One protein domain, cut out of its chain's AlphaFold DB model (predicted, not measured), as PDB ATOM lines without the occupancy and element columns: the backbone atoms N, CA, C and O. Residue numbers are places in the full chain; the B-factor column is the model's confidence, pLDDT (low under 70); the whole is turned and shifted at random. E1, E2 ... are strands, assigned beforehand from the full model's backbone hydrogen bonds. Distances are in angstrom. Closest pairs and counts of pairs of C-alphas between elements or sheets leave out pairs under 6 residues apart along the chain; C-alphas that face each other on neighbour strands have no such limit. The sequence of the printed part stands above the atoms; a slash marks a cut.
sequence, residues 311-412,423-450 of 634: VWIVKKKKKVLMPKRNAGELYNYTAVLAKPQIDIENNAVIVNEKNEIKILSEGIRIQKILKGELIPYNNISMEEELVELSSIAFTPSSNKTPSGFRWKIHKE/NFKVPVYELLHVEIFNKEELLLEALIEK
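Overview. This is residues 311 to 412 and 423 to 450 of the 634 residues of an uncharacterized protein of Kosmotoga sp (UniProt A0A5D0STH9). An elongated body of two unequal lobes: a large, strongly twisted sheet of six strands, with the long strand E9 running through it between E7 on one side and E8 and E10 on the other, and a small four-stranded sheet, E3 to E6, as a head at one end. The hairpin E1 and E2 joins the large sheet along E10, and E8 with the beginning of E9 makes the end far from the head. The printed part has 130 residues, with ten named strands, E1 to E10 in order, and no named helix; the class is all strand. The large sheet is branched and its neighbour pairs are antiparallel; the small one, order E3, E4, E5, E6, is antiparallel too. The whole is loose, with a radius of gyration of the C-alphas of 17.5 A and spans of 55 by 29 by 23 A.

Arrangement. E1, residues 311 to 319, and E2, residues 331 to 337, form an antiparallel hairpin, with N 315 and O 334 2.7 A apart. E3, residues 349 to 351, is apart from E2. E3, E4, residues 356 to 359, E5, residues 363 to 366, and E6, residues 374 to 376, form a meander, each strand the antiparallel neighbour of the one before; N 350 and O 357, N 358 and O 365, and N 364 and O 375 are each 2.8 A apart. E7, residues 380 to 390, and E6 meet only through their link. E8, residues 404 to 411, is antiparallel to E9, residues 423 to 438, with N 408 and O 424 2.8 A apart. The pairing of E9 is staggered: E8 pairs with residues 423 to 428 and E7 with residues 428 to 438, where N 383 and O 435 are 2.8 A apart. E10, residues 441 to 449, forms a hairpin with E9, with N 436 and O 444 2.8 A apart. E1 lies on the other side of E10 from E9, with N 312 and O 447 2.8 A apart. Between the two sheets, the closest C-alphas of E6 and E9 are those of Ile 375 and Asn 438, 7.2 A apart.

Along the chain. E1 begins at C-alpha 311, (-13.113, -73.901, 160.732), and bends by 65 degrees at residue 315. E7 measures 29.8 A from first to last C-alpha and bends by 58 degrees at residue 386. E9, the longest strand, measures 42.0 A, bends by 61 degrees at residue 427 and ends at C-alpha 438, (-13.096, -76.346, 181.014). E10 measures 24.5 A and ends at C-alpha 449, (-8.762, -76.599, 157.017).

Size, cuts and confidence. The C-alphas farthest apart, those of Ser 361 and Glu 412, are 58.2 A apart. Residues 413 to 422 are not printed, and C-alphas 412 and 423 are 10.4 A apart across this cut. The links E1 to E2, E2 to E3 and E7 to E8 are long. The mean pLDDT of the printed part is 79.8; 22 residues are under 70, among them residues 349 to 355.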
ATOM      1  N   VAL A 311     -13.078 -73.344 159.378       82.06
ATOM      2  CA  VAL A 311     -13.113 -73.901 160.732       82.06
ATOM      3  C   VAL A 311     -14.419 -74.662 160.887       82.06
ATOM      4  O   VAL A 311     -15.501 -74.102 160.733       82.06
ATOM      5  N   TRP A 312     -14.342 -75.939 161.227       83.06
ATOM      6  CA  TRP A 312     -15.484 -76.831 161.358       83.06
ATOM      7  C   TRP A 312     -15.697 -77.203 162.811       83.06
ATOM      8  O   TRP A 312     -14.878 -77.896 163.403       83.06
ATOM      9  N   ILE A 313     -16.823 -76.794 163.388       84.25
ATOM     10  CA  ILE A 313     -17.181 -77.180 164.752       84.25
ATOM     11  C   ILE A 313     -17.770 -78.584 164.731       84.25
ATOM     12  O   ILE A 313     -18.842 -78.805 164.150       84.25
ATOM     13  N   VAL A 314     -17.103 -79.522 165.398       86.44
ATOM     14  CA  VAL A 314     -17.563 -80.900 165.531       86.44
ATOM     15  C   VAL A 314     -18.853 -80.912 166.349       86.44
ATOM     16  O   VAL A 314     -18.967 -80.403 167.460       86.44
ATOM     17  N   LYS A 315     -19.900 -81.465 165.743       82.06
ATOM     18  CA  LYS A 315     -21.231 -81.627 166.326       82.06
ATOM     19  C   LYS A 315     -21.439 -83.009 166.916       82.06
ATOM     20  O   LYS A 315     -22.299 -83.138 167.789       82.06
ATOM     21  N   LYS A 316     -20.768 -84.020 166.363       83.31
ATOM     22  CA  LYS A 316     -20.856 -85.411 166.800       83.31
ATOM     23  C   LYS A 316     -19.612 -86.178 166.359       83.31
ATOM     24  O   LYS A 316     -19.282 -86.164 165.176       83.31
ATOM     25  N   LYS A 317     -19.013 -86.908 167.295       87.56
ATOM     26  CA  LYS A 317     -17.919 -87.860 167.080       87.56
ATOM     27  C   LYS A 317     -18.477 -89.265 167.303       87.56
ATOM     28  O   LYS A 317     -18.971 -89.572 168.386       87.56
ATOM     29  N   LYS A 318     -18.524 -90.101 166.262       88.75
ATOM     30  CA  LYS A 318     -19.063 -91.474 166.349       88.75
ATOM     31  C   LYS A 318     -17.950 -92.488 166.164       88.75
ATOM     32  O   LYS A 318     -17.299 -92.469 165.127       88.75
ATOM     33  N   LYS A 319     -17.786 -93.413 167.112       89.12
ATOM     34  CA  LYS A 319     -16.833 -94.520 166.971       89.12
ATOM     35  C   LYS A 319     -17.208 -95.412 165.786       89.12
ATOM     36  O   LYS A 319     -18.370 -95.784 165.611       89.12
ATOM     37  N   VAL A 320     -16.220 -95.762 164.977       84.62
ATOM     38  CA  VAL A 320     -16.377 -96.633 163.816       84.62
ATOM     39  C   VAL A 320     -16.290 -98.091 164.266       84.62
ATOM     40  O   VAL A 320     -15.277 -98.534 164.800       84.62
ATOM     41  N   LEU A 321     -17.351 -98.865 164.020       82.12
ATOM     42  CA  LEU A 321     -17.442-100.277 164.429       82.12
ATOM     43  C   LEU A 321     -16.452-101.193 163.692       82.12
ATOM     44  O   LEU A 321     -16.067-102.239 164.205       82.12
ATOM     45  N   MET A 322     -16.056-100.829 162.470       82.88
ATOM     46  CA  MET A 322     -15.123-101.611 161.653       82.88
ATOM     47  C   MET A 322     -14.061-100.703 161.015       82.88
ATOM     48  O   MET A 322     -14.170-100.407 159.820       82.88
ATOM     49  N   PRO A 323     -13.028-100.276 161.765       83.31
ATOM     50  CA  PRO A 323     -11.999 -99.355 161.269       83.31
ATOM     51  C   PRO A 323     -11.328 -99.849 159.982       83.31
ATOM     52  O   PRO A 323     -11.236 -99.118 159.003       83.31
ATOM     53  N   LYS A 324     -11.001-101.148 159.897       79.69
ATOM     54  CA  LYS A 324     -10.403-101.764 158.693       79.69
ATOM     55  C   LYS A 324     -11.238-101.577 157.413       79.69
ATOM     56  O   LYS A 324     -10.681-101.489 156.326       79.69
ATOM     57  N   ARG A 325     -12.571-101.502 157.519       80.31
ATOM     58  CA  ARG A 325     -13.462-101.250 156.364       80.31
ATOM     59  C   ARG A 325     -13.637 -99.768 156.037       80.31
ATOM     60  O   ARG A 325     -14.183 -99.432 154.992       80.31
ATOM     61  N   ASN A 326     -13.175 -98.887 156.913       82.12
ATOM     62  CA  ASN A 326     -13.298 -97.440 156.799       82.12
ATOM     63  C   ASN A 326     -11.910 -96.803 156.812       82.12
ATOM     64  O   ASN A 326     -11.680 -95.869 157.552       82.12
ATOM     65  N   ALA A 327     -10.973 -97.350 156.036       83.56
ATOM     66  CA  ALA A 327      -9.622 -96.801 155.887       83.56
ATOM     67  C   ALA A 327      -8.797 -96.664 157.184       83.56
ATOM     68  O   ALA A 327      -7.870 -95.863 157.243       83.56
ATOM     69  N   GLY A 328      -9.109 -97.465 158.206       82.62
ATOM     70  CA  GLY A 328      -8.452 -97.416 159.515       82.62
ATOM     71  C   GLY A 328      -9.049 -96.388 160.477       82.62
ATOM     72  O   GLY A 328      -8.604 -96.327 161.617       82.62
ATOM     73  N   GLU A 329     -10.070 -95.634 160.061       84.56
ATOM     74  CA  GLU A 329     -10.655 -94.559 160.863       84.56
ATOM     75  C   GLU A 329     -11.317 -95.101 162.129       84.56
ATOM     76  O   GLU A 329     -12.120 -96.041 162.089       84.56
ATOM     77  N   LEU A 330     -10.986 -94.486 163.263       86.62
ATOM     78  CA  LEU A 330     -11.562 -94.823 164.564       86.62
ATOM     79  C   LEU A 330     -12.859 -94.057 164.826       86.62
ATOM     80  O   LEU A 330     -13.729 -94.558 165.543       86.62
ATOM     81  N   TYR A 331     -13.008 -92.876 164.222       89.31
ATOM     82  CA  TYR A 331     -14.138 -91.981 164.433       89.31
ATOM     83  C   TYR A 331     -14.622 -91.360 163.122       89.31
ATOM     84  O   TYR A 331     -13.834 -91.049 162.238       89.31
ATOM     85  N   ASN A 332     -15.934 -91.148 163.031       88.06
ATOM     86  CA  ASN A 332     -16.563 -90.319 162.009       88.06
ATOM     87  C   ASN A 332     -17.014 -89.005 162.642       88.06
ATOM     88  O   ASN A 332     -17.762 -89.016 163.632       88.06
ATOM     89  N   TYR A 333     -16.606 -87.895 162.034       89.06
ATOM     90  CA  TYR A 333     -16.897 -86.552 162.505       89.06
ATOM     91  C   TYR A 333     -18.057 -85.967 161.706       89.06
ATOM     92  O   TYR A 333     -18.049 -85.913 160.481       89.06
ATOM     93  N   THR A 334     -19.090 -85.516 162.408       85.56
ATOM     94  CA  THR A 334     -20.117 -84.641 161.838       85.56
ATOM     95  C   THR A 334     -19.819 -83.238 162.321       85.56
ATOM     96  O   THR A 334     -19.859 -83.017 163.530       85.56
ATOM     97  N   ALA A 335     -19.536 -82.301 161.421       84.81
ATOM     98  CA  ALA A 335     -19.157 -80.937 161.773       84.81
ATOM     99  C   ALA A 335     -19.933 -79.897 160.954       84.81
ATOM    100  O   ALA A 335     -20.492 -80.211 159.906       84.81
ATOM    101  N   VAL A 336     -19.995 -78.665 161.461       81.25
ATOM    102  CA  VAL A 336     -20.652 -77.526 160.802       81.25
ATOM    103  C   VAL A 336     -19.655 -76.385 160.697       81.25
ATOM    104  O   VAL A 336     -18.933 -76.114 161.656       81.25
ATOM    105  N   LEU A 337     -19.632 -75.716 159.546       79.38
ATOM    106  CA  LEU A 337     -18.753 -74.579 159.312       79.38
ATOM    107  C   LEU A 337     -19.051 -73.455 160.315       79.38
ATOM    108  O   LEU A 337     -20.192 -73.012 160.466       79.38
ATOM    109  N   ALA A 338     -18.013 -73.002 161.005       76.38
ATOM    110  CA  ALA A 338     -18.077 -71.930 161.972       76.38
ATOM    111  C   ALA A 338     -18.286 -70.593 161.249       76.38
ATOM    112  O   ALA A 338     -17.515 -70.215 160.372       76.38
ATOM    113  N   LYS A 339     -19.319 -69.852 161.653       71.44
ATOM    114  CA  LYS A 339     -19.504 -68.437 161.297       71.44
ATOM    115  C   LYS A 339     -19.728 -67.558 162.535       71.44
ATOM    116  O   LYS A 339     -20.702 -66.807 162.559       71.44
ATOM    117  N   PRO A 340     -18.929 -67.689 163.612       67.38
ATOM    118  CA  PRO A 340     -19.141 -66.869 164.790       67.38
ATOM    119  C   PRO A 340     -18.830 -65.403 164.470       67.38
ATOM    120  O   PRO A 340     -17.829 -65.080 163.832       67.38
ATOM    121  N   GLN A 341     -19.720 -64.532 164.924       67.94
ATOM    122  CA  GLN A 341     -19.525 -63.092 164.994       67.94
ATOM    123  C   GLN A 341     -19.745 -62.694 166.447       67.94
ATOM    124  O   GLN A 341     -20.657 -63.223 167.089       67.94
ATOM    125  N   ILE A 342     -18.901 -61.807 166.973       74.81
ATOM    126  CA  ILE A 342     -19.125 -61.240 168.299       74.81
ATOM    127  C   ILE A 342     -20.036 -60.032 168.133       74.81
ATOM    128  O   ILE A 342     -19.656 -59.032 167.524       74.81
ATOM    129  N   ASP A 343     -21.224 -60.100 168.722       75.38
ATOM    130  CA  ASP A 343     -22.070 -58.921 168.845       75.38
ATOM    131  C   ASP A 343     -21.572 -58.044 170.001       75.38
ATOM    132  O   ASP A 343     -21.985 -58.191 171.154       75.38
ATOM    133  N   ILE A 344     -20.620 -57.157 169.703       75.31
ATOM    134  CA  ILE A 344     -20.006 -56.254 170.688       75.31
ATOM    135  C   ILE A 344     -21.051 -55.285 171.271       75.31
ATOM    136  O   ILE A 344     -20.925 -54.875 172.425       75.31
ATOM    137  N   GLU A 345     -22.085 -54.927 170.504       68.06
ATOM    138  CA  GLU A 345     -23.121 -53.982 170.934       68.06
ATOM    139  C   GLU A 345     -24.138 -54.642 171.876       68.06
ATOM    140  O   GLU A 345     -24.522 -54.033 172.874       68.06
ATOM    141  N   ASN A 346     -24.482 -55.915 171.654       65.19
ATOM    142  CA  ASN A 346     -25.427 -56.670 172.486       65.19
ATOM    143  C   ASN A 346     -24.753 -57.567 173.543       65.19
ATOM    144  O   ASN A 346     -25.233 -58.660 173.849       65.19
ATOM    145  N   ASN A 347     -23.693 -57.077 174.196       61.56
ATOM    146  CA  ASN A 347     -22.975 -57.750 175.295       61.56
ATOM    147  C   ASN A 347     -22.132 -58.975 174.897       61.56
ATOM    148  O   ASN A 347     -22.106 -59.965 175.634       61.56
ATOM    149  N   ALA A 348     -21.431 -58.894 173.767       72.44
ATOM    150  CA  ALA A 348     -20.448 -59.880 173.321       72.44
ATOM    151  C   ALA A 348     -21.001 -61.305 173.226       72.44
ATOM    152  O   ALA A 348     -20.423 -62.270 173.737       72.44
ATOM    153  N   VAL A 349     -22.163 -61.426 172.591       67.06
ATOM    154  CA  VAL A 349     -22.817 -62.713 172.376       67.06
ATOM    155  C   VAL A 349     -22.349 -63.292 171.047       67.06
ATOM    156  O   VAL A 349     -22.444 -62.648 170.005       67.06
ATOM    157  N   ILE A 350     -21.861 -64.529 171.088       67.50
ATOM    158  CA  ILE A 350     -21.665 -65.378 169.919       67.50
ATOM    159  C   ILE A 350     -22.879 -66.299 169.829       67.50
ATOM    160  O   ILE A 350     -23.058 -67.213 170.642       67.50
ATOM    161  N   VAL A 351     -23.703 -66.071 168.810       58.81
ATOM    162  CA  VAL A 351     -24.818 -66.958 168.474       58.81
ATOM    163  C   VAL A 351     -24.301 -68.022 167.515       58.81
ATOM    164  O   VAL A 351     -23.918 -67.724 166.386       58.81
ATOM    165  N   ASN A 352     -24.289 -69.283 167.948       58.12
ATOM    166  CA  ASN A 352     -24.142 -70.412 167.035       58.12
ATOM    167  C   ASN A 352     -25.399 -71.292 167.088       58.12
ATOM    168  O   ASN A 352     -26.127 -71.293 168.079       58.12
ATOM    169  N   GLU A 353     -25.652 -72.075 166.035       52.59
ATOM    170  CA  GLU A 353     -26.858 -72.917 165.906       52.59
ATOM    171  C   GLU A 353     -27.112 -73.853 167.110       52.59
ATOM    172  O   GLU A 353     -28.237 -74.303 167.326       52.59
ATOM    173  N   LYS A 354     -26.084 -74.151 167.920       52.19
ATOM    174  CA  LYS A 354     -26.180 -75.031 169.089       52.19
ATOM    175  C   LYS A 354     -26.080 -74.338 170.443       52.19
ATOM    176  O   LYS A 354     -26.633 -74.906 171.369       52.19
ATOM    177  N   ASN A 355     -25.451 -73.171 170.576       61.78
ATOM    178  CA  ASN A 355     -25.124 -72.520 171.847       61.78
ATOM    179  C   ASN A 355     -25.188 -70.994 171.720       61.78
ATOM    180  O   ASN A 355     -24.691 -70.428 170.748       61.78
ATOM    181  N   GLU A 356     -25.719 -70.345 172.753       70.44
ATOM    182  CA  GLU A 356     -25.478 -68.927 173.010       70.44
ATOM    183  C   GLU A 356     -24.275 -68.831 173.956       70.44
ATOM    184  O   GLU A 356     -24.336 -69.307 175.098       70.44
ATOM    185  N   ILE A 357     -23.162 -68.305 173.442       77.00
ATOM    186  CA  ILE A 357     -21.930 -68.092 174.203       77.00
ATOM    187  C   ILE A 357     -21.826 -66.599 174.481       77.00
ATOM    188  O   ILE A 357     -21.724 -65.805 173.552       77.00
ATOM    189  N   LYS A 358     -21.838 -66.211 175.752       82.12
ATOM    190  CA  LYS A 358     -21.653 -64.820 176.165       82.12
ATOM    191  C   LYS A 358     -20.246 -64.632 176.709       82.12
ATOM    192  O   LYS A 358     -19.866 -65.304 177.668       82.12
ATOM    193  N   ILE A 359     -19.491 -63.722 176.104       84.19
ATOM    194  CA  ILE A 359     -18.148 -63.355 176.545       84.19
ATOM    195  C   ILE A 359     -18.287 -62.219 177.562       84.19
ATOM    196  O   ILE A 359     -18.822 -61.156 177.268       84.19
ATOM    197  N   LEU A 360     -17.846 -62.453 178.790       85.25
ATOM    198  CA  LEU A 360     -17.908 -61.498 179.895       85.25
ATOM    199  C   LEU A 360     -16.493 -61.102 180.317       85.25
ATOM    200  O   LEU A 360     -15.517 -61.770 179.961       85.25
ATOM    201  N   SER A 361     -16.363 -60.022 181.089       82.56
ATOM    202  CA  SER A 361     -15.062 -59.608 181.621       82.56
ATOM    203  C   SER A 361     -14.447 -60.700 182.488       82.56
ATOM    204  O   SER A 361     -13.239 -60.909 182.448       82.56
ATOM    205  N   GLU A 362     -15.272 -61.437 183.228       81.19
ATOM    206  CA  GLU A 362     -14.846 -62.454 184.185       81.19
ATOM    207  C   GLU A 362     -14.613 -63.832 183.559       81.19
ATOM    208  O   GLU A 362     -13.941 -64.671 184.161       81.19
ATOM    209  N   GLY A 363     -15.167 -64.087 182.373       83.94
ATOM    210  CA  GLY A 363     -15.162 -65.417 181.782       83.94
ATOM    211  C   GLY A 363     -16.182 -65.590 180.668       83.94
ATOM    212  O   GLY A 363     -16.693 -64.627 180.104       83.94
ATOM    213  N   ILE A 364     -16.506 -66.839 180.361       84.38
ATOM    214  CA  ILE A 364     -17.429 -67.216 179.295       84.38
ATOM    215  C   ILE A 364     -18.648 -67.898 179.904       84.38
ATOM    216  O   ILE A 364     -18.521 -68.778 180.750       84.38
ATOM    217  N   ARG A 365     -19.848 -67.523 179.460       84.00
ATOM    218  CA  ARG A 365     -21.096 -68.184 179.846       84.00
ATOM    219  C   ARG A 365     -21.675 -68.945 178.660       84.00
ATOM    220  O   ARG A 365     -21.925 -68.349 177.616       84.00
ATOM    221  N   ILE A 366     -21.939 -70.239 178.837       78.25
ATOM    222  CA  ILE A 366     -22.509 -71.107 177.795       78.25
ATOM    223  C   ILE A 366     -23.907 -71.549 178.233       78.25
ATOM    224  O   ILE A 366     -24.055 -72.382 179.127       78.25
ATOM    225  N   GLN A 367     -24.952 -70.998 177.609       71.06
ATOM    226  CA  GLN A 367     -26.324 -71.200 178.096       71.06
ATOM    227  C   GLN A 367     -26.824 -72.648 177.971       71.06
ATOM    228  O   GLN A 367     -27.474 -73.153 178.880       71.06
ATOM    229  N   LYS A 368     -26.537 -73.321 176.851       64.56
ATOM    230  CA  LYS A 368     -27.158 -74.617 176.520       64.56
ATOM    231  C   LYS A 368     -26.413 -75.846 177.055       64.56
ATOM    232  O   LYS A 368     -27.066 -76.850 177.309       64.56
ATOM    233  N   ILE A 369     -25.090 -75.779 177.239       61.34
ATOM    234  CA  ILE A 369     -24.284 -76.916 177.734       61.34
ATOM    235  C   ILE A 369     -24.190 -76.894 179.264       61.34
ATOM    236  O   ILE A 369     -24.460 -77.901 179.904       61.34
ATOM    237  N   LEU A 370     -23.908 -75.728 179.854       60.94
ATOM    238  CA  LEU A 370     -23.650 -75.592 181.294       60.94
ATOM    239  C   LEU A 370     -24.750 -74.830 182.039       60.94
ATOM    240  O   LEU A 370     -24.498 -74.210 183.066       60.94
ATOM    241  N   LYS A 371     -25.975 -74.795 181.498       70.31
ATOM    242  CA  LYS A 371     -27.122 -74.077 182.095       70.31
ATOM    243  C   LYS A 371     -26.822 -72.605 182.445       70.31
ATOM    244  O   LYS A 371     -27.436 -72.042 183.346       70.31
ATOM    245  N   GLY A 372     -25.886 -71.968 181.736       71.88
ATOM    246  CA  GLY A 372     -25.494 -70.582 181.989       71.88
ATOM    247  C   GLY A 372     -24.496 -70.376 183.136       71.88
ATOM    248  O   GLY A 372     -24.352 -69.240 183.599       71.88
ATOM    249  N   GLU A 373     -23.782 -71.414 183.572       81.38
ATOM    250  CA  GLU A 373     -22.650 -71.253 184.487       81.38
ATOM    251  C   GLU A 373     -21.545 -70.384 183.858       81.38
ATOM    252  O   GLU A 373     -21.324 -70.391 182.641       81.38
ATOM    253  N   LEU A 374     -20.894 -69.568 184.693       83.94
ATOM    254  CA  LEU A 374     -19.756 -68.744 184.296       83.94
ATOM    255  C   LEU A 374     -18.481 -69.584 184.389       83.94
ATOM    256  O   LEU A 374     -18.089 -69.976 185.483       83.94
ATOM    257  N   ILE A 375     -17.811 -69.789 183.259       84.69
ATOM    258  CA  ILE A 375     -16.489 -70.404 183.182       84.69
ATOM    259  C   ILE A 375     -15.440 -69.286 183.253       84.69
ATOM    260  O   ILE A 375     -15.335 -68.505 182.303       84.69
ATOM    261  N   PRO A 376     -14.644 -69.176 184.329       83.94
ATOM    262  CA  PRO A 376     -13.516 -68.254 184.369       83.94
ATOM    263  C   PRO A 376     -12.511 -68.585 183.265       83.94
ATOM    264  O   PRO A 376     -12.229 -69.759 183.029       83.94
ATOM    265  N   TYR A 377     -11.903 -67.575 182.643       81.94
ATOM    266  CA  TYR A 377     -10.901 -67.804 181.590       81.94
ATOM    267  C   TYR A 377      -9.726 -68.683 182.047       81.94
ATOM    268  O   TYR A 377      -9.209 -69.450 181.247       81.94
ATOM    269  N   ASN A 378      -9.351 -68.639 183.331       80.56
ATOM    270  CA  ASN A 378      -8.273 -69.471 183.885       80.56
ATOM    271  C   ASN A 378      -8.589 -70.974 183.897       80.56
ATOM    272  O   ASN A 378      -7.679 -71.779 184.058       80.56
ATOM    273  N   ASN A 379      -9.858 -71.356 183.747       84.25
ATOM    274  CA  ASN A 379     -10.242 -72.759 183.632       84.25
ATOM    275  C   ASN A 379     -10.229 -73.247 182.178       84.25
ATOM    276  O   ASN A 379     -10.440 -74.434 181.947       84.25
ATOM    277  N   ILE A 380     -10.037 -72.344 181.211       83.25
ATOM    278  CA  ILE A 380     -10.064 -72.671 179.792       83.25
ATOM    279  C   ILE A 380      -8.670 -73.116 179.365       83.25
ATOM    280  O   ILE A 380      -7.711 -72.352 179.460       83.25
ATOM    281  N   SER A 381      -8.570 -74.336 178.852       84.06
ATOM    282  CA  SER A 381      -7.372 -74.848 178.191       84.06
ATOM    283  C   SER A 381      -7.677 -75.194 176.738       84.06
ATOM    284  O   SER A 381      -8.834 -75.351 176.340       84.06
ATOM    285  N   MET A 382      -6.623 -75.260 175.932       86.56
ATOM    286  CA  MET A 382      -6.700 -75.610 174.522       86.56
ATOM    287  C   MET A 382      -5.613 -76.630 174.213       86.56
ATOM    288  O   MET A 382      -4.446 -76.397 174.533       86.56
ATOM    289  N   GLU A 383      -6.004 -77.716 173.565       88.62
ATOM    290  CA  GLU A 383      -5.104 -78.717 173.008       88.62
ATOM    291  C   GLU A 383      -5.192 -78.671 171.485       88.62
ATOM    292  O   GLU A 383      -6.260 -78.438 170.912       88.62
ATOM    293  N   GLU A 384      -4.051 -78.849 170.825       88.31
ATOM    294  CA  GLU A 384      -3.979 -78.890 169.371       88.31
ATOM    295  C   GLU A 384      -3.120 -80.060 168.896       88.31
ATOM    296  O   GLU A 384      -2.035 -80.318 169.418       88.31
ATOM    297  N   GLU A 385      -3.587 -80.747 167.860       88.69
ATOM    298  CA  GLU A 385      -2.852 -81.831 167.219       88.69
ATOM    299  C   GLU A 385      -3.079 -81.827 165.703       88.69
ATOM    300  O   GLU A 385      -4.093 -81.346 165.192       88.69
ATOM    301  N   LEU A 386      -2.106 -82.347 164.956       88.25
ATOM    302  CA  LEU A 386      -2.289 -82.591 163.528       88.25
ATOM    303  C   LEU A 386      -2.947 -83.941 163.342       88.25
ATOM    304  O   LEU A 386      -2.417 -84.958 163.786       88.25
ATOM    305  N   VAL A 387      -4.068 -83.940 162.633       88.56
ATOM    306  CA  VAL A 387      -4.795 -85.158 162.306       88.56
ATOM    307  C   VAL A 387      -4.922 -85.311 160.804       88.56
ATOM    308  O   VAL A 387      -5.131 -84.359 160.050       88.56
ATOM    309  N   GLU A 388      -4.834 -86.558 160.373       88.31
ATOM    310  CA  GLU A 388      -5.099 -86.962 159.006       88.31
ATOM    311  C   GLU A 388      -6.449 -87.674 158.949       88.31
ATOM    312  O   GLU A 388      -6.572 -88.823 159.393       88.31
ATOM    313  N   LEU A 389      -7.449 -87.007 158.372       89.81
ATOM    314  CA  LEU A 389      -8.791 -87.560 158.210       89.81
ATOM    315  C   LEU A 389      -9.058 -87.880 156.742       89.81
ATOM    316  O   LEU A 389      -8.882 -87.041 155.855       89.81
ATOM    317  N   SER A 390      -9.499 -89.107 156.463       89.38
ATOM    318  CA  SER A 390      -9.980 -89.458 155.129       89.38
ATOM    319  C   SER A 390     -11.303 -88.768 154.799       89.38
ATOM    320  O   SER A 390     -12.091 -88.446 155.687       89.38
ATOM    321  N   SER A 391     -11.609 -88.658 153.504       86.69
ATOM    322  CA  SER A 391     -12.924 -88.231 152.984       86.69
ATOM    323  C   SER A 391     -14.124 -88.998 153.568       86.69
ATOM    324  O   SER A 391     -15.255 -88.530 153.451       86.69
ATOM    325  N   ILE A 392     -13.888 -90.160 154.196       84.88
ATOM    326  CA  ILE A 392     -14.884 -90.956 154.926       84.88
ATOM    327  C   ILE A 392     -15.122 -90.396 156.336       84.88
ATOM    328  O   ILE A 392     -16.268 -90.334 156.778       84.88
ATOM    329  N   ALA A 393     -14.050 -90.041 157.048       86.94
ATOM    330  CA  ALA A 393     -14.114 -89.532 158.417       86.94
ATOM    331  C   ALA A 393     -14.557 -88.068 158.465       86.94
ATOM    332  O   ALA A 393     -15.245 -87.668 159.407       86.94
ATOM    333  N   PHE A 394     -14.178 -87.293 157.447       87.50
ATOM    334  CA  PHE A 394     -14.520 -85.888 157.295       87.50
ATOM    335  C   PHE A 394     -14.427 -85.476 155.817       87.50
ATOM    336  O   PHE A 394     -13.422 -85.724 155.152       87.50
ATOM    337  N   THR A 395     -15.472 -84.841 155.289       80.50
ATOM    338  CA  THR A 395     -15.501 -84.368 153.898       80.50
ATOM    339  C   THR A 395     -15.350 -82.844 153.873       80.50
ATOM    340  O   THR A 395     -16.232 -82.159 154.394       80.50
ATOM    341  N   PRO A 396     -14.272 -82.289 153.284       71.56
ATOM    342  CA  PRO A 396     -14.111 -80.844 153.172       71.56
ATOM    343  C   PRO A 396     -15.100 -80.261 152.158       71.56
ATOM    344  O   PRO A 396     -15.513 -80.929 151.211       71.56
ATOM    345  N   SER A 397     -15.459 -78.989 152.338       64.50
ATOM    346  CA  SER A 397     -16.373 -78.287 151.416       64.50
ATOM    347  C   SER A 397     -15.693 -77.729 150.163       64.50
ATOM    348  O   SER A 397     -16.369 -77.366 149.202       64.50
ATOM    349  N   SER A 398     -14.363 -77.631 150.178       65.50
ATOM    350  CA  SER A 398     -13.560 -77.038 149.113       65.50
ATOM    351  C   SER A 398     -12.898 -78.116 148.244       65.50
ATOM    352  O   SER A 398     -12.633 -79.225 148.709       65.50
ATOM    353  N   ASN A 399     -12.577 -77.783 146.984       63.91
ATOM    354  CA  ASN A 399     -11.764 -78.617 146.083       63.91
ATOM    355  C   ASN A 399     -10.291 -78.636 146.538       63.91
ATOM    356  O   ASN A 399      -9.386 -78.246 145.799       63.91
ATOM    357  N   LYS A 400     -10.044 -79.025 147.790       70.12
ATOM    358  CA  LYS A 400      -8.706 -79.149 148.355       70.12
ATOM    359  C   LYS A 400      -8.034 -80.384 147.764       70.12
ATOM    360  O   LYS A 400      -8.613 -81.473 147.754       70.12
ATOM    361  N   THR A 401      -6.795 -80.222 147.315       76.94
ATOM    362  CA  THR A 401      -5.959 -81.356 146.920       76.94
ATOM    363  C   THR A 401      -5.663 -82.195 148.165       76.94
ATOM    364  O   THR A 401      -5.225 -81.635 149.174       76.94
ATOM    365  N   PRO A 402      -5.923 -83.509 148.145       83.06
ATOM    366  CA  PRO A 402      -5.599 -84.359 149.279       83.06
ATOM    367  C   PRO A 402      -4.095 -84.368 149.555       83.06
ATOM    368  O   PRO A 402      -3.295 -84.346 148.619       83.06
ATOM    369  N   SER A 403      -3.723 -84.431 150.835       84.00
ATOM    370  CA  SER A 403      -2.327 -84.597 151.266       84.00
ATOM    371  C   SER A 403      -1.821 -86.015 150.994       84.00
ATOM    372  O   SER A 403      -0.629 -86.231 150.804       84.00
ATOM    373  N   GLY A 404      -2.734 -86.983 150.906       87.19
ATOM    374  CA  GLY A 404      -2.405 -88.369 150.610       87.19
ATOM    375  C   GLY A 404      -3.631 -89.232 150.337       87.19
ATOM    376  O   GLY A 404      -4.751 -88.746 150.160       87.19
ATOM    377  N   PHE A 405      -3.419 -90.546 150.300       87.50
ATOM    378  CA  PHE A 405      -4.479 -91.527 150.089       87.50
ATOM    379  C   PHE A 405      -4.345 -92.688 151.071       87.50
ATOM    380  O   PHE A 405      -3.247 -93.198 151.286       87.50
ATOM    381  N   ARG A 406      -5.475 -93.166 151.598       87.81
ATOM    382  CA  ARG A 406      -5.557 -94.392 152.409       87.81
ATOM    383  C   ARG A 406      -6.395 -95.455 151.710       87.81
ATOM    384  O   ARG A 406      -7.251 -95.147 150.881       87.81
ATOM    385  N   TRP A 407      -6.154 -96.720 152.041       82.19
ATOM    386  CA  TRP A 407      -6.899 -97.848 151.482       82.19
ATOM    387  C   TRP A 407      -8.136 -98.169 152.320       82.19
ATOM    388  O   TRP A 407      -8.031 -98.501 153.496       82.19
ATOM    389  N   LYS A 408      -9.311 -98.140 151.693       84.31
ATOM    390  CA  LYS A 408     -10.585 -98.601 152.247       84.31
ATOM    391  C   LYS A 408     -10.904-100.004 151.730       84.31
ATOM    392  O   LYS A 408     -10.833-100.243 150.527       84.31
ATOM    393  N   ILE A 409     -11.338-100.899 152.620       78.44
ATOM    394  CA  ILE A 409     -11.843-102.229 152.248       78.44
ATOM    395  C   ILE A 409     -13.366-102.167 152.108       78.44
ATOM    396  O   ILE A 409     -14.086-102.076 153.105       78.44
ATOM    397  N   HIS A 410     -13.866-102.258 150.878       67.81
ATOM    398  CA  HIS A 410     -15.289-102.460 150.616       67.81
ATOM    399  C   HIS A 410     -15.572-103.964 150.500       67.81
ATOM    400  O   HIS A 410     -14.809-104.700 149.872       67.81
ATOM    401  N   LYS A 411     -16.647-104.440 151.135       66.56
ATOM    402  CA  LYS A 411     -17.162-105.785 150.859       66.56
ATOM    403  C   LYS A 411     -18.137-105.664 149.699       66.56
ATOM    404  O   LYS A 411     -19.155-105.008 149.874       66.56
ATOM    405  N   GLU A 412     -17.816-106.292 148.576       52.75
ATOM    406  CA  GLU A 412     -18.799-106.585 147.533       52.75
ATOM    407  C   GLU A 412     -19.257-108.044 147.630       52.75
ATOM    408  O   GLU A 412     -18.680-108.832 148.386       52.75
ATOM    409  N   ASN A 423     -10.141-103.390 147.556       77.62
ATOM    410  CA  ASN A 423      -9.422-102.239 148.098       77.62
ATOM    411  C   ASN A 423      -9.635-101.020 147.193       77.62
ATOM    412  O   ASN A 423      -9.374-101.089 145.996       77.62
ATOM    413  N   PHE A 424     -10.044 -99.894 147.772       81.94
ATOM    414  CA  PHE A 424     -10.207 -98.619 147.070       81.94
ATOM    415  C   PHE A 424      -9.391 -97.528 147.762       81.94
ATOM    416  O   PHE A 424      -9.297 -97.519 148.988       81.94
ATOM    417  N   LYS A 425      -8.801 -96.604 146.997       86.12
ATOM    418  CA  LYS A 425      -8.095 -95.448 147.563       86.12
ATOM    419  C   LYS A 425      -9.093 -94.350 147.902       86.12
ATOM    420  O   LYS A 425      -9.910 -93.985 147.063       86.12
ATOM    421  N   VAL A 426      -8.992 -93.808 149.108       88.06
ATOM    422  CA  VAL A 426      -9.750 -92.634 149.534       88.06
ATOM    423  C   VAL A 426      -8.805 -91.466 149.814       88.06
ATOM    424  O   VAL A 426      -7.752 -91.685 150.420       88.06
ATOM    425  N   PRO A 427      -9.152 -90.243 149.374       89.81
ATOM    426  CA  PRO A 427      -8.422 -89.025 149.716       89.81
ATOM    427  C   PRO A 427      -8.300 -88.837 151.232       89.81
ATOM    428  O   PRO A 427      -9.259 -89.129 151.955       89.81
ATOM    429  N   VAL A 428      -7.151 -88.334 151.682       88.94
ATOM    430  CA  VAL A 428      -6.867 -87.924 153.065       88.94
ATOM    431  C   VAL A 428      -6.504 -86.450 153.099       88.94
ATOM    432  O   VAL A 428      -5.851 -85.941 152.186       88.94
ATOM    433  N   TYR A 429      -6.955 -85.777 154.149       87.06
ATOM    434  CA  TYR A 429      -6.716 -84.369 154.390       87.06
ATOM    435  C   TYR A 429      -6.016 -84.194 155.732       87.06
ATOM    436  O   TYR A 429      -6.500 -84.673 156.757       87.06
ATOM    437  N   GLU A 430      -4.909 -83.461 155.720       87.00
ATOM    438  CA  GLU A 430      -4.311 -82.911 156.932       87.00
ATOM    439  C   GLU A 430      -5.132 -81.721 157.431       87.00
ATOM    440  O   GLU A 430      -5.428 -80.766 156.685       87.00
ATOM    441  N   LEU A 431      -5.503 -81.808 158.702       87.62
ATOM    442  CA  LEU A 431      -6.316 -80.846 159.426       87.62
ATOM    443  C   LEU A 431      -5.660 -80.572 160.774       87.62
ATOM    444  O   LEU A 431      -5.046 -81.454 161.376       87.62
ATOM    445  N   LEU A 432      -5.814 -79.344 161.252       88.00
ATOM    446  CA  LEU A 432      -5.481 -79.021 162.629       88.00
ATOM    447  C   LEU A 432      -6.718 -79.293 163.482       88.00
ATOM    448  O   LEU A 432      -7.778 -78.704 163.251       88.00
ATOM    449  N   HIS A 433      -6.587 -80.220 164.418       89.69
ATOM    450  CA  HIS A 433      -7.611 -80.559 165.389       89.69
ATOM    451  C   HIS A 433      -7.379 -79.732 166.647       89.69
ATOM    452  O   HIS A 433      -6.261 -79.692 167.156       89.69
ATOM    453  N   VAL A 434      -8.416 -79.032 167.099       88.81
ATOM    454  CA  VAL A 434      -8.367 -78.153 168.268       88.81
ATOM    455  C   VAL A 434      -9.480 -78.547 169.225       88.81
ATOM    456  O   VAL A 434     -10.658 -78.522 168.859       88.81
ATOM    457  N   GLU A 435      -9.107 -78.858 170.458       88.31
ATOM    458  CA  GLU A 435     -10.023 -79.175 171.548       88.31
ATOM    459  C   GLU A 435      -9.900 -78.097 172.633       88.31
ATOM    460  O   GLU A 435      -8.804 -77.716 173.039       88.31
ATOM    461  N   ILE A 436     -11.033 -77.548 173.071       85.19
ATOM    462  CA  ILE A 436     -11.114 -76.528 174.122       85.19
ATOM    463  C   ILE A 436     -11.834 -77.136 175.313       85.19
ATOM    464  O   ILE A 436     -12.966 -77.610 175.173       85.19
ATOM    465  N   PHE A 437     -11.221 -77.047 176.487       83.81
ATOM    466  CA  PHE A 437     -11.726 -77.651 177.715       83.81
ATOM    467  C   PHE A 437     -12.019 -76.607 178.793       83.81
ATOM    468  O   PHE A 437     -11.417 -75.536 178.828       83.81
ATOM    469  N   ASN A 438     -12.940 -76.943 179.692       83.94
ATOM    470  CA  ASN A 438     -13.096 -76.346 181.014       83.94
ATOM    471  C   ASN A 438     -12.550 -77.349 182.029       83.94
ATOM    472  O   ASN A 438     -13.241 -78.306 182.380       83.94
ATOM    473  N   LYS A 439     -11.317 -77.138 182.495       82.44
ATOM    474  CA  LYS A 439     -10.557 -78.140 183.257       82.44
ATOM    475  C   LYS A 439     -10.426 -79.445 182.459       82.44
ATOM    476  O   LYS A 439      -9.589 -79.515 181.573       82.44
ATOM    477  N   GLU A 440     -11.268 -80.434 182.741       81.06
ATOM    478  CA  GLU A 440     -11.281 -81.751 182.084       81.06
ATOM    479  C   GLU A 440     -12.507 -81.944 181.169       81.06
ATOM    480  O   GLU A 440     -12.596 -82.926 180.435       81.06
ATOM    481  N   GLU A 441     -13.472 -81.019 181.190       82.44
ATOM    482  CA  GLU A 441     -14.697 -81.123 180.396       82.44
ATOM    483  C   GLU A 441     -14.511 -80.483 179.014       82.44
ATOM    484  O   GLU A 441     -14.261 -79.282 178.907       82.44
ATOM    485  N   LEU A 442     -14.670 -81.266 177.943       82.00
ATOM    486  CA  LEU A 442     -14.594 -80.777 176.563       82.00
ATOM    487  C   LEU A 442     -15.762 -79.825 176.252       82.00
ATOM    488  O   LEU A 442     -16.922 -80.237 176.190       82.00
ATOM    489  N   LEU A 443     -15.451 -78.553 175.998       78.00
ATOM    490  CA  LEU A 443     -16.425 -77.517 175.640       78.00
ATOM    491  C   LEU A 443     -16.664 -77.432 174.133       78.00
ATOM    492  O   LEU A 443     -17.792 -77.206 173.682       78.00
ATOM    493  N   LEU A 444     -15.586 -77.529 173.355       81.69
ATOM    494  CA  LEU A 444     -15.604 -77.336 171.911       81.69
ATOM    495  C   LEU A 444     -14.528 -78.195 171.253       81.69
ATOM    496  O   LEU A 444     -13.379 -78.176 171.668       81.69
ATOM    497  N   GLU A 445     -14.903 -78.875 170.179       87.50
ATOM    498  CA  GLU A 445     -13.993 -79.617 169.310       87.50
ATOM    499  C   GLU A 445     -14.115 -79.024 167.901       87.50
ATOM    500  O   GLU A 445     -15.229 -78.824 167.391       87.50
ATOM    501  N   ALA A 446     -12.987 -78.678 167.287       87.38
ATOM    502  CA  ALA A 446     -12.930 -78.003 165.998       87.38
ATOM    503  C   ALA A 446     -11.867 -78.610 165.073       87.38
ATOM    504  O   ALA A 446     -10.793 -79.014 165.505       87.38
ATOM    505  N   LEU A 447     -12.170 -78.641 163.775       88.00
ATOM    506  CA  LEU A 447     -11.271 -79.087 162.710       88.00
ATOM    507  C   LEU A 447     -11.021 -77.923 161.754       88.00
ATOM    508  O   LEU A 447     -11.969 -77.361 161.209       88.00
ATOM    509  N   ILE A 448      -9.764 -77.549 161.543       86.12
ATOM    510  CA  ILE A 448      -9.404 -76.361 160.764       86.12
ATOM    511  C   ILE A 448      -8.744 -76.791 159.457       86.12
ATOM    512  O   ILE A 448      -7.725 -77.490 159.440       86.12
ATOM    513  N   GLU A 449      -9.347 -76.385 158.336       77.88
ATOM    514  CA  GLU A 449      -8.762 -76.599 157.017       77.88
ATOM    515  C   GLU A 449      -7.523 -75.708 156.847       77.88
ATOM    516  O   GLU A 449      -7.655 -74.493 156.881       77.88
ATOM    517  N   LYS A 450      -6.364 -76.332 156.573       69.94
ATOM    518  CA  LYS A 450      -4.998 -75.755 156.475       69.94
ATOM    519  C   LYS A 450      -4.236 -75.876 157.793       69.94
ATOM    520  O   LYS A 450      -4.130 -74.954 158.583       69.94
TER     521      LYS A 450